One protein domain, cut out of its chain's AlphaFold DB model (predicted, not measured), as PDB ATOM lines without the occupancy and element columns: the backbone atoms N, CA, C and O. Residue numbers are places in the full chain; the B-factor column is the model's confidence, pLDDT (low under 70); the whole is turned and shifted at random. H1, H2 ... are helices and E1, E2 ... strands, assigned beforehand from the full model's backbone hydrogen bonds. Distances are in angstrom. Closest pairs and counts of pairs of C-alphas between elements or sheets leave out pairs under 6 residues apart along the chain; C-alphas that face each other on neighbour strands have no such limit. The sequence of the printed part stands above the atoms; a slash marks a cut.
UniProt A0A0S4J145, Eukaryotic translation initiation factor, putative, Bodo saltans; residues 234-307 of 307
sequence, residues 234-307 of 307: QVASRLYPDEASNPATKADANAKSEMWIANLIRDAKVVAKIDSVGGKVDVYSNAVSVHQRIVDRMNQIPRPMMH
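What this domain is: This is residues 234 to 307 of the 307 residues of the protein "Eukaryotic translation initiation factor, putative" of Bodo saltans (UniProt A0A0S4J145). A long helix, H3, has two short helices, H1 and H2, at its first end and a strand hairpin, E1 and E2, beside its residues 258 to 266; from this body residues 287 to 307, with H4, stick out as a long arm. The 74 printed residues run H1, H2, H3, E1, E2, H4, mostly helix, the strands antiparallel. The whole is extended, with radius of gyration of the C-alphas 21.1 A and spans of 76 by 19 by 17 A.

How they stand to each other: H1, residues 234 to 239, touches residues 253 to 257 of H3, residues 250 to 268, about perpendicular at 88 degrees; their closest C-alphas, of Ala 236 and Ser 257, are 5.4 A apart. H2, residues 241 to 245, touches residues 250 to 254 of H3 only at the corner, closest at the C-alphas of Ala 244 and Lys 250, 4.7 A. In the hairpin of E1, residues 272 to 275, and E2, residues 280 to 283, N 273 and O 282 are within hydrogen-bond range at 2.8 A. H4, residues 290 to 300, touches no helix. O i to N i+4 pairs are within range throughout H2, H3 and H4, and 1 of 2 in H1.

Where its parts are: H1 begins at C-alpha 234 (347.344, 20.444, 51.620). H3 measures 26.3 A and H4 15.6 A, ending at C-alpha 300 (331.901, -10.019, 79.310).

The domain as a whole: The farthest C-alphas, of Asn 246 and His 307, are 76.1 A apart. The printed part has no cut. Residues 285 to 290 and 304 to 307 are among those with pLDDT under 70.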
ATOM      1  N   GLN A 234     347.885  21.205  52.752       82.50
ATOM      2  CA  GLN A 234     347.344  20.444  51.620       82.50
ATOM      3  C   GLN A 234     345.813  20.411  51.630       82.50
ATOM      4  O   GLN A 234     345.177  20.441  50.578       82.50
ATOM      5  N   VAL A 235     345.208  20.372  52.816       83.75
ATOM      6  CA  VAL A 235     343.751  20.452  52.955       83.75
ATOM      7  C   VAL A 235     343.266  21.874  52.652       83.75
ATOM      8  O   VAL A 235     342.312  22.037  51.897       83.75
ATOM      9  N   ALA A 236     343.941  22.906  53.158       83.50
ATOM     10  CA  ALA A 236     343.582  24.306  52.932       83.50
ATOM     11  C   ALA A 236     343.645  24.710  51.458       83.50
ATOM     12  O   ALA A 236     342.700  25.305  50.948       83.50
ATOM     13  N   SER A 237     344.703  24.310  50.750       82.12
ATOM     14  CA  SER A 237     344.847  24.571  49.310       82.12
ATOM     15  C   SER A 237     343.750  23.933  48.451       82.12
ATOM     16  O   SER A 237     343.417  24.472  47.399       82.12
ATOM     17  N   ARG A 238     343.165  22.812  48.894       80.06
ATOM     18  CA  ARG A 238     342.076  22.120  48.185       80.06
ATOM     19  C   ARG A 238     340.681  22.595  48.607       80.06
ATOM     20  O   ARG A 238     339.783  22.608  47.772       80.06
ATOM     21  N   LEU A 239     340.484  22.973  49.873       80.38
ATOM     22  CA  LEU A 239     339.197  23.471  50.384       80.38
ATOM     23  C   LEU A 239     338.944  24.939  50.015       80.38
ATOM     24  O   LEU A 239     337.822  25.296  49.667       80.38
ATOM     25  N   TYR A 240     339.978  25.777  50.105       80.94
ATOM     26  CA  TYR A 240     339.895  27.227  49.918       80.94
ATOM     27  C   TYR A 240     340.993  27.704  48.952       80.94
ATOM     28  O   TYR A 240     341.904  28.423  49.366       80.94
ATOM     29  N   PRO A 241     340.947  27.306  47.665       73.94
ATOM     30  CA  PRO A 241     342.006  27.619  46.702       73.94
ATOM     31  C   PRO A 241     342.240  29.131  46.545       73.94
ATOM     32  O   PRO A 241     343.390  29.574  46.491       73.94
ATOM     33  N   ASP A 242     341.168  29.928  46.560       73.69
ATOM     34  CA  ASP A 242     341.240  31.388  46.434       73.69
ATOM     35  C   ASP A 242     341.975  32.029  47.624       73.69
ATOM     36  O   ASP A 242     342.864  32.858  47.440       73.69
ATOM     37  N   GLU A 243     341.664  31.598  48.851       72.88
ATOM     38  CA  GLU A 243     342.252  32.153  50.078       72.88
ATOM     39  C   GLU A 243     343.668  31.617  50.353       72.88
ATOM     40  O   GLU A 243     344.492  32.331  50.929       72.88
ATOM     41  N   ALA A 244     343.969  30.386  49.924       64.19
ATOM     42  CA  ALA A 244     345.262  29.732  50.125       64.19
ATOM     43  C   ALA A 244     346.364  30.246  49.180       64.19
ATOM     44  O   ALA A 244     347.547  30.176  49.523       64.19
ATOM     45  N   SER A 245     345.994  30.760  48.001       69.50
ATOM     46  CA  SER A 245     346.941  31.314  47.021       69.50
ATOM     47  C   SER A 245     347.502  32.685  47.423       69.50
ATOM     48  O   SER A 245     348.615  33.043  47.033       69.50
ATOM     49  N   ASN A 246     346.765  33.442  48.243       77.00
ATOM     50  CA  ASN A 246     347.173  34.759  48.710       77.00
ATOM     51  C   ASN A 246     347.897  34.660  50.073       77.00
ATOM     52  O   ASN A 246     347.299  34.228  51.062       77.00
ATOM     53  N   PRO A 247     349.169  35.095  50.176       69.62
ATOM     54  CA  PRO A 247     349.950  34.983  51.407       69.62
ATOM     55  C   PRO A 247     349.358  35.761  52.591       69.62
ATOM     56  O   PRO A 247     349.625  35.392  53.732       69.62
ATOM     57  N   ALA A 248     348.538  36.791  52.347       71.50
ATOM     58  CA  ALA A 248     347.881  37.555  53.409       71.50
ATOM     59  C   ALA A 248     346.713  36.793  54.068       71.50
ATOM     60  O   ALA A 248     346.506  36.931  55.268       71.50
ATOM     61  N   THR A 249     345.980  35.970  53.310       77.38
ATOM     62  CA  THR A 249     344.816  35.191  53.788       77.38
ATOM     63  C   THR A 249     345.140  33.724  54.065       77.38
ATOM     64  O   THR A 249     344.311  32.995  54.603       77.38
ATOM     65  N   LYS A 250     346.362  33.278  53.752       76.94
ATOM     66  CA  LYS A 250     346.824  31.901  53.969       76.94
ATOM     67  C   LYS A 250     346.711  31.454  55.432       76.94
ATOM     68  O   LYS A 250     346.364  30.305  55.698       76.94
ATOM     69  N   ALA A 251     346.987  32.352  56.380       78.06
ATOM     70  CA  ALA A 251     346.847  32.060  57.808       78.06
ATOM     71  C   ALA A 251     345.379  31.804  58.198       78.06
ATOM     72  O   ALA A 251     345.089  30.838  58.904       78.06
ATOM     73  N   ASP A 252     344.457  32.608  57.668       80.62
ATOM     74  CA  ASP A 252     343.020  32.471  57.918       80.62
ATOM     75  C   ASP A 252     342.456  31.195  57.277       80.62
ATOM     76  O   ASP A 252     341.665  30.484  57.899       80.62
ATOM     77  N   ALA A 253     342.906  30.860  56.063       80.38
ATOM     78  CA  ALA A 253     342.539  29.622  55.377       80.38
ATOM     79  C   ALA A 253     342.987  28.386  56.173       80.38
ATOM     80  O   ALA A 253     342.197  27.466  56.388       80.38
ATOM     81  N   ASN A 254     344.224  28.390  56.680       82.62
ATOM     82  CA  ASN A 254     344.737  27.309  57.520       82.62
ATOM     83  C   ASN A 254     343.918  27.154  58.810       82.62
ATOM     84  O   ASN A 254     343.556  26.031  59.160       82.62
ATOM     85  N   ALA A 255     343.555  28.257  59.471       84.44
ATOM     86  CA  ALA A 255     342.724  28.225  60.675       84.44
ATOM     87  C   ALA A 255     341.305  27.683  60.394       84.44
ATOM     88  O   ALA A 255     340.791  26.841  61.138       84.44
ATOM     89  N   LYS A 256     340.674  28.105  59.288       85.00
ATOM     90  CA  LYS A 256     339.370  27.572  58.849       85.00
ATOM     91  C   LYS A 256     339.448  26.078  58.532       85.00
ATOM     92  O   LYS A 256     338.543  25.326  58.901       85.00
ATOM     93  N   SER A 257     340.513  25.636  57.865       85.50
ATOM     94  CA  SER A 257     340.741  24.224  57.544       85.50
ATOM     95  C   SER A 257     341.008  23.380  58.782       85.50
ATOM     96  O   SER A 257     340.470  22.281  58.877       85.50
ATOM     97  N   GLU A 258     341.753  23.890  59.761       86.50
ATOM     98  CA  GLU A 258     341.963  23.219  61.044       86.50
ATOM     99  C   GLU A 258     340.634  22.986  61.772       86.50
ATOM    100  O   GLU A 258     340.327  21.859  62.165       86.50
ATOM    101  N   MET A 259     339.788  24.018  61.862       87.31
ATOM    102  CA  MET A 259     338.458  23.896  62.463       87.31
ATOM    103  C   MET A 259     337.567  22.907  61.695       87.31
ATOM    104  O   MET A 259     336.818  22.130  62.294       87.31
ATOM    105  N   TRP A 260     337.648  22.905  60.363       89.38
ATOM    106  CA  TRP A 260     336.912  21.963  59.523       89.38
ATOM    107  C   TRP A 260     337.369  20.514  59.748       89.38
ATOM    108  O   TRP A 260     336.526  19.636  59.940       89.38
ATOM    109  N   ILE A 261     338.683  20.269  59.801       89.00
ATOM    110  CA  ILE A 261     339.258  18.948  60.089       89.00
ATOM    111  C   ILE A 261     338.879  18.499  61.506       89.00
ATOM    112  O   ILE A 261     338.478  17.353  61.692       89.00
ATOM    113  N   ALA A 262     338.927  19.391  62.498       87.25
ATOM    114  CA  ALA A 262     338.522  19.086  63.870       87.25
ATOM    115  C   ALA A 262     337.049  18.648  63.953       87.25
ATOM    116  O   ALA A 262     336.731  17.645  64.598       87.25
ATOM    117  N   ASN A 263     336.152  19.349  63.248       89.25
ATOM    118  CA  ASN A 263     334.748  18.948  63.134       89.25
ATOM    119  C   ASN A 263     334.609  17.582  62.445       89.25
ATOM    120  O   ASN A 263     333.871  16.728  62.932       89.25
ATOM    121  N   LEU A 264     335.363  17.336  61.369       87.50
ATOM    122  CA  LEU A 264     335.348  16.058  60.658       87.50
ATOM    123  C   LEU A 264     335.824  14.891  61.539       87.50
ATOM    124  O   LEU A 264     335.194  13.837  61.538       87.50
ATOM    125  N   ILE A 265     336.896  15.072  62.315       87.12
ATOM    126  CA  ILE A 265     337.431  14.062  63.245       87.12
ATOM    127  C   ILE A 265     336.400  13.734  64.329       87.12
ATOM    128  O   ILE A 265     336.156  12.555  64.610       87.12
ATOM    129  N   ARG A 266     335.766  14.767  64.902       86.25
ATOM    130  CA  ARG A 266     334.711  14.614  65.912       86.25
ATOM    131  C   ARG A 266     333.530  13.818  65.362       86.25
ATOM    132  O   ARG A 266     333.092  12.861  65.999       86.25
ATOM    133  N   ASP A 267     333.050  14.178  64.175       84.06
ATOM    134  CA  ASP A 267     331.890  13.539  63.551       84.06
ATOM    135  C   ASP A 267     332.205  12.096  63.116       84.06
ATOM    136  O   ASP A 267     331.396  11.186  63.303       84.06
ATOM    137  N   ALA A 268     333.411  11.858  62.593       80.00
ATOM    138  CA  ALA A 268     333.869  10.546  62.139       80.00
ATOM    139  C   ALA A 268     334.319   9.610  63.277       80.00
ATOM    140  O   ALA A 268     334.625   8.443  63.000       80.00
ATOM    141  N   LYS A 269     334.364  10.110  64.523       83.06
ATOM    142  CA  LYS A 269     334.845   9.411  65.730       83.06
ATOM    143  C   LYS A 269     336.244   8.808  65.550       83.06
ATOM    144  O   LYS A 269     336.512   7.687  65.986       83.06
ATOM    145  N   VAL A 270     337.123   9.541  64.868       82.38
ATOM    146  CA  VAL A 270     338.524   9.152  64.655       82.38
ATOM    147  C   VAL A 270     339.368   9.695  65.807       82.38
ATOM    148  O   VAL A 270     339.124  10.795  66.291       82.38
ATOM    149  N   VAL A 271     340.355   8.926  66.269       82.88
ATOM    150  CA  VAL A 271     341.293   9.386  67.301       82.88
ATOM    151  C   VAL A 271     342.484  10.030  66.604       82.88
ATOM    152  O   VAL A 271     343.257   9.354  65.931       82.88
ATOM    153  N   ALA A 272     342.623  11.344  66.740       85.69
ATOM    154  CA  ALA A 272     343.697  12.109  66.119       85.69
ATOM    155  C   ALA A 272     344.116  13.287  67.007       85.69
ATOM    156  O   ALA A 272     343.319  13.784  67.807       85.69
ATOM    157  N   LYS A 273     345.366  13.729  66.862       85.50
ATOM    158  CA  LYS A 273     345.925  14.920  67.504       85.50
ATOM    159  C   LYS A 273     346.286  15.938  66.431       85.50
ATOM    160  O   LYS A 273     346.937  15.608  65.448       85.50
ATOM    161  N   ILE A 274     345.855  17.176  66.635       86.62
ATOM    162  CA  ILE A 274     346.163  18.296  65.749       86.62
ATOM    163  C   ILE A 274     347.384  19.014  66.328       86.62
ATOM    164  O   ILE A 274     347.363  19.429  67.487       86.62
ATOM    165  N   ASP A 275     348.450  19.116  65.541       85.25
ATOM    166  CA  ASP A 275     349.616  19.947  65.822       85.25
ATOM    167  C   ASP A 275     349.539  21.214  64.964       85.25
ATOM    168  O   ASP A 275     349.983  21.251  63.813       85.25
ATOM    169  N   SER A 276     348.951  22.263  65.537       80.56
ATOM    170  CA  SER A 276     348.767  23.557  64.874       80.56
ATOM    171  C   SER A 276     350.098  24.278  64.615       80.56
ATOM    172  O   SER A 276     350.185  25.083  63.692       80.56
ATOM    173  N   VAL A 277     351.151  23.984  65.392       78.38
ATOM    174  CA  VAL A 277     352.483  24.593  65.216       78.38
ATOM    175  C   VAL A 277     353.234  23.906  64.078       78.38
ATOM    176  O   VAL A 277     353.850  24.573  63.250       78.38
ATOM    177  N   GLY A 278     353.154  22.574  64.014       75.00
ATOM    178  CA  GLY A 278     353.715  21.771  62.927       75.00
ATOM    179  C   GLY A 278     352.886  21.785  61.638       75.00
ATOM    180  O   GLY A 278     353.377  21.348  60.597       75.00
ATOM    181  N   GLY A 279     351.640  22.267  61.686       82.38
ATOM    182  CA  GLY A 279     350.716  22.278  60.547       82.38
ATOM    183  C   GLY A 279     350.272  20.876  60.116       82.38
ATOM    184  O   GLY A 279     349.994  20.649  58.933       82.38
ATOM    185  N   LYS A 280     350.241  19.920  61.051       86.88
ATOM    186  CA  LYS A 280     349.981  18.500  60.787       86.88
ATOM    187  C   LYS A 280     348.916  17.934  61.716       86.88
ATOM    188  O   LYS A 280     348.714  18.400  62.832       86.88
ATOM    189  N   VAL A 281     348.249  16.889  61.248       85.62
ATOM    190  CA  VAL A 281     347.304  16.092  62.023       85.62
ATOM    191  C   VAL A 281     347.819  14.664  62.076       85.62
ATOM    192  O   VAL A 281     347.903  13.999  61.042       85.62
ATOM    193  N   ASP A 282     348.132  14.204  63.283       84.19
ATOM    194  CA  ASP A 282     348.568  12.841  63.559       84.19
ATOM    195  C   ASP A 282     347.349  11.984  63.896       84.19
ATOM    196  O   ASP A 282     346.650  12.215  64.887       84.19
ATOM    197  N   VAL A 283     347.079  10.982  63.069       83.69
ATOM    198  CA  VAL A 283     345.952  10.064  63.231       83.69
ATOM    199  C   VAL A 283     346.437   8.775  63.874       83.69
ATOM    200  O   VAL A 283     347.328   8.089  63.367       83.69
ATOM    201  N   TYR A 284     345.808   8.403  64.985       79.81
ATOM    202  CA  TYR A 284     346.114   7.170  65.693       79.81
ATOM    203  C   TYR A 284     345.148   6.072  65.259       79.81
ATOM    204  O   TYR A 284     343.926   6.230  65.287       79.81
ATOM    205  N   SER A 285     345.685   4.913  64.877       67.69
ATOM    206  CA  SER A 285     344.837   3.754  64.616       67.69
ATOM    207  C   SER A 285     344.264   3.231  65.933       67.69
ATOM    208  O   SER A 285     345.028   2.900  66.841       67.69
ATOM    209  N   ASN A 286     342.946   3.030  65.996       61.62
ATOM    210  CA  ASN A 286     342.270   2.291  67.071       61.62
ATOM    211  C   ASN A 286     342.533   0.774  66.984       61.62
ATOM    212  O   ASN A 286     341.623  -0.040  67.148       61.62
ATOM    213  N   ALA A 287     343.767   0.365  66.682       59.47
ATOM    214  CA  ALA A 287     344.172  -1.025  66.772       59.47
ATOM    215  C   ALA A 287     344.199  -1.404  68.257       59.47
ATOM    216  O   ALA A 287     345.199  -1.231  68.952       59.47
ATOM    217  N   VAL A 288     343.059  -1.879  68.760       59.84
ATOM    218  CA  VAL A 288     342.952  -2.438  70.104       59.84
ATOM    219  C   VAL A 288     343.952  -3.585  70.185       59.84
ATOM    220  O   VAL A 288     343.883  -4.524  69.385       59.84
ATOM    221  N   SER A 289     344.905  -3.497  71.118       64.69
ATOM    222  CA  SER A 289     345.897  -4.553  71.299       64.69
ATOM    223  C   SER A 289     345.180  -5.887  71.529       64.69
ATOM    224  O   SER A 289     344.103  -5.938  72.131       64.69
ATOM    225  N   VAL A 290     345.760  -6.986  71.039       68.69
ATOM    226  CA  VAL A 290     345.174  -8.329  71.201       68.69
ATOM    227  C   VAL A 290     344.864  -8.610  72.678       68.69
ATOM    228  O   VAL A 290     343.812  -9.161  72.989       68.69
ATOM    229  N   HIS A 291     345.719  -8.136  73.587       73.25
ATOM    230  CA  HIS A 291     345.524  -8.229  75.033       73.25
ATOM    231  C   HIS A 291     344.278  -7.490  75.519       73.25
ATOM    232  O   HIS A 291     343.484  -8.070  76.252       73.25
ATOM    233  N   GLN A 292     344.062  -6.253  75.074       73.31
ATOM    234  CA  GLN A 292     342.888  -5.478  75.461       73.31
ATOM    235  C   GLN A 292     341.594  -6.145  74.951       73.31
ATOM    236  O   GLN A 292     340.635  -6.269  75.705       73.31
ATOM    237  N   ARG A 293     341.599  -6.717  73.734       74.06
ATOM    238  CA  ARG A 293     340.454  -7.498  73.210       74.06
ATOM    239  C   ARG A 293     340.164  -8.756  74.035       74.06
ATOM    240  O   ARG A 293     339.003  -9.140  74.169       74.06
ATOM    241  N   ILE A 294     341.203  -9.423  74.542       78.44
ATOM    242  CA  ILE A 294     341.064 -10.607  75.402       78.44
ATOM    243  C   ILE A 294     340.504 -10.205  76.770       78.44
ATOM    244  O   ILE A 294     339.591 -10.869  77.255       78.44
ATOM    245  N   VAL A 295     340.995  -9.112  77.361       82.69
ATOM    246  CA  VAL A 295     340.502  -8.580  78.642       82.69
ATOM    247  C   VAL A 295     339.036  -8.157  78.532       82.69
ATOM    248  O   VAL A 295     338.226  -8.549  79.370       82.69
ATOM    249  N   ASP A 296     338.662  -7.449  77.465       80.25
ATOM    250  CA  ASP A 296     337.275  -7.031  77.235       80.25
ATOM    251  C   ASP A 296     336.340  -8.236  77.053       80.25
ATOM    252  O   ASP A 296     335.240  -8.251  77.604       80.25
ATOM    253  N   ARG A 297     336.786  -9.289  76.347       78.31
ATOM    254  CA  ARG A 297     336.033 -10.554  76.261       78.31
ATOM    255  C   ARG A 297     335.932 -11.264  77.605       78.31
ATOM    256  O   ARG A 297     334.857 -11.752  77.926       78.31
ATOM    257  N   MET A 298     337.016 -11.336  78.382       76.75
ATOM    258  CA  MET A 298     336.991 -11.965  79.708       76.75
ATOM    259  C   MET A 298     336.030 -11.247  80.659       76.75
ATOM    260  O   MET A 298     335.321 -11.909  81.409       76.75
ATOM    261  N   ASN A 299     335.950  -9.917  80.589       77.31
ATOM    262  CA  ASN A 299     335.032  -9.119  81.406       77.31
ATOM    263  C   ASN A 299     333.553  -9.278  81.008       77.31
ATOM    264  O   ASN A 299     332.677  -8.987  81.818       77.31
ATOM    265  N   GLN A 300     333.263  -9.738  79.786       78.62
ATOM    266  CA  GLN A 300     331.901 -10.019  79.310       78.62
ATOM    267  C   GLN A 300     331.410 -11.431  79.663       78.62
ATOM    268  O   GLN A 300     330.220 -11.705  79.523       78.62
ATOM    269  N   ILE A 301     332.292 -12.330  80.115       79.50
ATOM    270  CA  ILE A 301     331.888 -13.666  80.565       79.50
ATOM    271  C   ILE A 301     331.242 -13.523  81.954       79.50
ATOM    272  O   ILE A 301     331.911 -13.060  82.884       79.50
ATOM    273  N   PRO A 302     329.965 -13.915  82.136       71.38
ATOM    274  CA  PRO A 302     329.322 -13.885  83.443       71.38
ATOM    275  C   PRO A 302     330.114 -14.752  84.420       71.38
ATOM    276  O   PRO A 302     330.384 -15.922  84.138       71.38
ATOM    277  N   ARG A 303     330.498 -14.194  85.572       70.69
ATOM    278  CA  ARG A 303     331.121 -14.998  86.627       70.69
ATOM    279  C   ARG A 303     330.111 -16.061  87.072       70.69
ATOM    280  O   ARG A 303     328.964 -15.696  87.336       70.69
ATOM    281  N   PRO A 304     330.499 -17.346  87.152       64.50
ATOM    282  CA  PRO A 304     329.600 -18.374  87.651       64.50
ATOM    283  C   PRO A 304     329.178 -17.992  89.071       64.50
ATOM    284  O   PRO A 304     330.031 -17.732  89.922       64.50
ATOM    285  N   MET A 305     327.866 -17.904  89.308       54.00
ATOM    286  CA  MET A 305     327.347 -17.753  90.662       54.00
ATOM    287  C   MET A 305     327.751 -19.007  91.436       54.00
ATOM    288  O   MET A 305     327.332 -20.110  91.090       54.00
ATOM    289  N   MET A 306     328.620 -18.841  92.431       53.31
ATOM    290  CA  MET A 306     328.900 -19.905  93.387       53.31
ATOM    291  C   MET A 306     327.631 -20.114  94.218       53.31
ATOM    292  O   MET A 306     327.176 -19.178  94.877       53.31
ATOM    293  N   HIS A 307     327.048 -21.307  94.097       52.59
ATOM    294  CA  HIS A 307     326.007 -21.814  94.989       52.59
ATOM    295  C   HIS A 307     326.586 -22.154  96.360       52.59
ATOM    296  O   HIS A 307     327.737 -22.649  96.399       52.59
TER     297      HIS A 307